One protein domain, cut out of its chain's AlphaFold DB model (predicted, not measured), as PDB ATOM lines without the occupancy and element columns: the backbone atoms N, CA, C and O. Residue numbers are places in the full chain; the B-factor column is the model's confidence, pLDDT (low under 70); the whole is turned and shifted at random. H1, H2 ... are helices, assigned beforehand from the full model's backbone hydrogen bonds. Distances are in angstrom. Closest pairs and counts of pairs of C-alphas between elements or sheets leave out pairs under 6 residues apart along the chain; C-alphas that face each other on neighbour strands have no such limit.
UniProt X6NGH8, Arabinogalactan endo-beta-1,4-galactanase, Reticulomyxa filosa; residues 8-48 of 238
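What this domain is: This is residues 8 to 48 of the 238 residues of the protein "Arabinogalactan endo-beta-1,4-galactanase" of Reticulomyxa filosa (UniProt X6NGH8). This is a flat piece with little regular structure: two short helices, H1 then H2, with their first residues nearest each other, and a long loop between them that folds back on itself. Residues 25 to 26 pair with 34 to 35, antiparallel, in a stretch too short for a named strand. The 41 printed residues hold 14 in named elements, all helix, with no named strand. The whole is only just compact, close to loose, with a radius of gyration of the C-alphas of 10.7 A, and spans 29 by 25 by 12 A.

How they stand to each other: H1, residues 13 to 18, and H2, residues 37 to 44, are close but not clearly touching; their closest C-alphas, those of Leu 13 and Gly 37, are 6.9 A apart. They run opposite ways at a steep tilt of 41 degrees. In both helices every O i to N i+4 pair is within hydrogen-bond range.

Where its parts are: H1 begins at C-alpha 13 (207.702, 292.362, 186.335) and is 8.6 A long. H2 is 10.9 A long and ends at C-alpha 44 (203.589, 276.430, 185.832).

The domain as a whole: The C-alphas of Glu 22 and Glu 48, the two farthest apart, are 30.1 A apart. The printed part has no cut, and the link from H1 to H2, 18 residues, is long. Residues 13 to 23 and 44 to 48 have pLDDT under 70.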
ATOM      1  N   ALA A   8     202.017 285.148 178.685       74.06
ATOM      2  CA  ALA A   8     201.656 286.111 179.720       74.06
ATOM      3  C   ALA A   8     202.264 287.473 179.360       74.06
ATOM      4  O   ALA A   8     203.400 287.528 178.892       74.06
ATOM      5  N   ASP A   9     201.521 288.561 179.571       73.00
ATOM      6  CA  ASP A   9     202.103 289.905 179.555       73.00
ATOM      7  C   ASP A   9     202.762 290.150 180.914       73.00
ATOM      8  O   ASP A   9     202.096 290.197 181.948       73.00
ATOM      9  N   PHE A  10     204.084 290.262 180.903       71.25
ATOM     10  CA  PHE A  10     204.903 290.430 182.096       71.25
ATOM     11  C   PHE A  10     205.636 291.775 182.117       71.25
ATOM     12  O   PHE A  10     206.624 291.936 182.827       71.25
ATOM     13  N   THR A  11     205.148 292.769 181.366       71.19
ATOM     14  CA  THR A  11     205.796 294.089 181.248       71.19
ATOM     15  C   THR A  11     205.979 294.782 182.608       71.19
ATOM     16  O   THR A  11     206.886 295.591 182.780       71.19
ATOM     17  N   VAL A  12     205.139 294.446 183.593       70.62
ATOM     18  CA  VAL A  12     205.213 294.984 184.959       70.62
ATOM     19  C   VAL A  12     206.253 294.298 185.848       70.62
ATOM     20  O   VAL A  12     206.593 294.874 186.876       70.62
ATOM     21  N   LEU A  13     206.780 293.122 185.476       69.12
ATOM     22  CA  LEU A  13     207.702 292.362 186.335       69.12
ATOM     23  C   LEU A  13     208.955 293.164 186.681       69.12
ATOM     24  O   LEU A  13     209.332 293.206 187.840       69.12
ATOM     25  N   GLU A  14     209.550 293.877 185.721       68.69
ATOM     26  CA  GLU A  14     210.754 294.671 186.001       68.69
ATOM     27  C   GLU A  14     210.485 295.801 187.009       68.69
ATOM     28  O   GLU A  14     211.376 296.184 187.763       68.69
ATOM     29  N   THR A  15     209.273 296.362 187.016       68.25
ATOM     30  CA  THR A  15     208.884 297.368 188.012       68.25
ATOM     31  C   THR A  15     208.679 296.710 189.371       68.25
ATOM     32  O   THR A  15     209.243 297.181 190.349       68.25
ATOM     33  N   LEU A  16     207.960 295.583 189.413       69.00
ATOM     34  CA  LEU A  16     207.718 294.828 190.645       69.00
ATOM     35  C   LEU A  16     209.028 294.354 191.294       69.00
ATOM     36  O   LEU A  16     209.167 294.465 192.507       69.00
ATOM     37  N   ASP A  17     210.005 293.925 190.490       68.12
ATOM     38  CA  ASP A  17     211.336 293.506 190.949       68.12
ATOM     39  C   ASP A  17     212.179 294.682 191.486       68.12
ATOM     40  O   ASP A  17     213.047 294.496 192.339       68.12
ATOM     41  N   LYS A  18     211.971 295.904 190.972       65.25
ATOM     42  CA  LYS A  18     212.719 297.108 191.386       65.25
ATOM     43  C   LYS A  18     212.202 297.737 192.670       65.25
ATOM     44  O   LYS A  18     212.972 298.435 193.325       65.25
ATOM     45  N   ASP A  19     210.944 297.489 193.012       61.88
ATOM     46  CA  ASP A  19     210.332 297.996 194.239       61.88
ATOM     47  C   ASP A  19     210.839 297.251 195.500       61.88
ATOM     48  O   ASP A  19     210.478 297.606 196.618       61.88
ATOM     49  N   GLY A  20     211.767 296.291 195.354       55.47
ATOM     50  CA  GLY A  20     212.482 295.660 196.468       55.47
ATOM     51  C   GLY A  20     211.652 294.622 197.229       55.47
ATOM     52  O   GLY A  20     210.684 294.084 196.694       55.47
ATOM     53  N   GLU A  21     212.059 294.322 198.471       54.16
ATOM     54  CA  GLU A  21     211.583 293.220 199.340       54.16
ATOM     55  C   GLU A  21     210.053 293.134 199.572       54.16
ATOM     56  O   GLU A  21     209.584 292.174 200.177       54.16
ATOM     57  N   GLU A  22     209.257 294.087 199.076       62.84
ATOM     58  CA  GLU A  22     207.792 294.074 199.177       62.84
ATOM     59  C   GLU A  22     207.109 293.143 198.159       62.84
ATOM     60  O   GLU A  22     205.994 292.679 198.404       62.84
ATOM     61  N   ASN A  23     207.768 292.819 197.039       69.31
ATOM     62  CA  ASN A  23     207.207 291.956 195.998       69.31
ATOM     63  C   ASN A  23     207.994 290.646 195.890       69.31
ATOM     64  O   ASN A  23     208.943 290.527 195.116       69.31
ATOM     65  N   VAL A  24     207.577 289.637 196.654       76.50
ATOM     66  CA  VAL A  24     208.144 288.283 196.579       76.50
ATOM     67  C   VAL A  24     207.162 287.351 195.882       76.50
ATOM     68  O   VAL A  24     205.998 287.249 196.274       76.50
ATOM     69  N   PHE A  25     207.632 286.642 194.856       81.62
ATOM     70  CA  PHE A  25     206.823 285.647 194.165       81.62
ATOM     71  C   PHE A  25     207.114 284.243 194.696       81.62
ATOM     72  O   PHE A  25     208.265 283.856 194.892       81.62
ATOM     73  N   TYR A  26     206.058 283.451 194.874       81.12
ATOM     74  CA  TYR A  26     206.149 282.086 195.384       81.12
ATOM     75  C   TYR A  26     205.518 281.104 194.398       81.12
ATOM     76  O   TYR A  26     204.452 281.358 193.827       81.12
ATOM     77  N   LEU A  27     206.172 279.960 194.191       77.62
ATOM     78  CA  LEU A  27     205.647 278.901 193.327       77.62
ATOM     79  C   LEU A  27     204.450 278.189 193.980       77.62
ATOM     80  O   LEU A  27     203.490 277.804 193.301       77.62
ATOM     81  N   SER A  28     204.499 278.039 195.297       74.69
ATOM     82  CA  SER A  28     203.537 277.326 196.130       74.69
ATOM     83  C   SER A  28     202.784 278.280 197.059       74.69
ATOM     84  O   SER A  28     203.275 279.339 197.444       74.69
ATOM     85  N   SER A  29     201.562 277.889 197.429       74.75
ATOM     86  CA  SER A  29     200.684 278.654 198.324       74.75
ATOM     87  C   SER A  29     201.157 278.691 199.778       74.75
ATOM     88  O   SER A  29     200.634 279.470 200.563       74.75
ATOM     89  N   ASP A  30     202.110 277.836 200.143       80.94
ATOM     90  CA  ASP A  30     202.732 277.800 201.470       80.94
ATOM     91  C   ASP A  30     203.901 278.789 201.611       80.94
ATOM     92  O   ASP A  30     204.490 278.888 202.684       80.94
ATOM     93  N   HIS A  31     204.242 279.506 200.533       83.62
ATOM     94  CA  HIS A  31     205.345 280.463 200.478       83.62
ATOM     95  C   HIS A  31     206.708 279.874 200.895       83.62
ATOM     96  O   HIS A  31     207.587 280.593 201.365       83.62
ATOM     97  N   SER A  32     206.909 278.568 200.695       77.69
ATOM     98  CA  SER A  32     208.115 277.855 201.139       77.69
ATOM     99  C   SER A  32     209.406 278.287 200.435       77.69
ATOM    100  O   SER A  32     210.483 278.157 201.015       77.69
ATOM    101  N   ALA A  33     209.322 278.813 199.207       78.19
ATOM    102  CA  ALA A  33     210.482 279.314 198.472       78.19
ATOM    103  C   ALA A  33     210.145 280.517 197.579       78.19
ATOM    104  O   ALA A  33     209.277 280.442 196.699       78.19
ATOM    105  N   ALA A  34     210.890 281.607 197.771       80.62
ATOM    106  CA  ALA A  34     210.894 282.746 196.863       80.62
ATOM    107  C   ALA A  34     211.497 282.339 195.509       80.62
ATOM    108  O   ALA A  34     212.510 281.644 195.447       80.62
ATOM    109  N   ASN A  35     210.864 282.764 194.422       76.50
ATOM    110  CA  ASN A  35     211.311 282.529 193.054       76.50
ATOM    111  C   ASN A  35     211.206 283.837 192.263       76.50
ATOM    112  O   ASN A  35     210.374 284.687 192.576       76.50
ATOM    113  N   ASP A  36     212.003 283.996 191.208       77.88
ATOM    114  CA  ASP A  36     211.770 285.094 190.274       77.88
ATOM    115  C   ASP A  36     210.469 284.852 189.485       77.88
ATOM    116  O   ASP A  36     210.104 283.714 189.161       77.88
ATOM    117  N   GLY A  37     209.747 285.936 189.182       75.31
ATOM    118  CA  GLY A  37     208.440 285.851 188.525       75.31
ATOM    119  C   GLY A  37     208.492 285.130 187.172       75.31
ATOM    120  O   GLY A  37     207.548 284.426 186.805       75.31
ATOM    121  N   LEU A  38     209.611 285.236 186.447       74.44
ATOM    122  CA  LEU A  38     209.783 284.582 185.151       74.44
ATOM    123  C   LEU A  38     209.934 283.062 185.293       74.44
ATOM    124  O   LEU A  38     209.339 282.313 184.515       74.44
ATOM    125  N   THR A  39     210.679 282.595 186.292       76.44
ATOM    126  CA  THR A  39     210.807 281.169 186.615       76.44
ATOM    127  C   THR A  39     209.458 280.561 186.978       76.44
ATOM    128  O   THR A  39     209.122 279.490 186.477       76.44
ATOM    129  N   ILE A  40     208.623 281.256 187.754       76.25
ATOM    130  CA  ILE A  40     207.277 280.758 188.085       76.25
ATOM    131  C   ILE A  40     206.429 280.567 186.827       76.25
ATOM    132  O   ILE A  40     205.778 279.527 186.675       76.25
ATOM    133  N   LEU A  41     206.452 281.543 185.913       74.06
ATOM    134  CA  LEU A  41     205.715 281.453 184.653       74.06
ATOM    135  C   LEU A  41     206.180 280.249 183.822       74.06
ATOM    136  O   LEU A  41     205.331 279.520 183.305       74.06
ATOM    137  N   LYS A  42     207.495 279.995 183.758       71.12
ATOM    138  CA  LYS A  42     208.091 278.845 183.051       71.12
ATOM    139  C   LYS A  42     207.728 277.494 183.671       71.12
ATOM    140  O   LYS A  42     207.435 276.543 182.953       71.12
ATOM    141  N   THR A  43     207.706 277.400 184.993       71.25
ATOM    142  CA  THR A  43     207.429 276.126 185.667       71.25
ATOM    143  C   THR A  43     205.948 275.761 185.594       71.25
ATOM    144  O   THR A  43     205.610 274.616 185.310       71.25
ATOM    145  N   LYS A  44     205.036 276.722 185.805       66.38
ATOM    146  CA  LYS A  44     203.589 276.430 185.832       66.38
ATOM    147  C   LYS A  44     202.931 276.342 184.464       66.38
ATOM    148  O   LYS A  44     201.933 275.642 184.332       66.38
ATOM    149  N   GLY A  45     203.444 277.049 183.460       58.28
ATOM    150  CA  GLY A  45     202.849 277.004 182.122       58.28
ATOM    151  C   GLY A  45     203.342 275.853 181.239       58.28
ATOM    152  O   GLY A  45     202.911 275.777 180.095       58.28
ATOM    153  N   GLY A  46     204.211 274.965 181.750       50.03
ATOM    154  CA  GLY A  46     204.665 273.771 181.025       50.03
ATOM    155  C   GLY A  46     205.544 274.077 179.807       50.03
ATOM    156  O   GLY A  46     205.386 273.457 178.759       50.03
ATOM    157  N   TRP A  47     206.435 275.062 179.914       59.38
ATOM    158  CA  TRP A  47     207.247 275.544 178.795       59.38
ATOM    159  C   TRP A  47     208.571 274.776 178.702       59.38
ATOM    160  O   TRP A  47     209.357 274.802 179.645       59.38
ATOM    161  N   GLU A  48     208.862 274.144 177.563       36.56
ATOM    162  CA  GLU A  48     210.161 273.499 177.306       36.56
ATOM    163  C   GLU A  48     211.113 274.418 176.507       36.56
ATOM    164  O   GLU A  48     210.712 275.083 175.543       36.56
TER     165      GLU A  48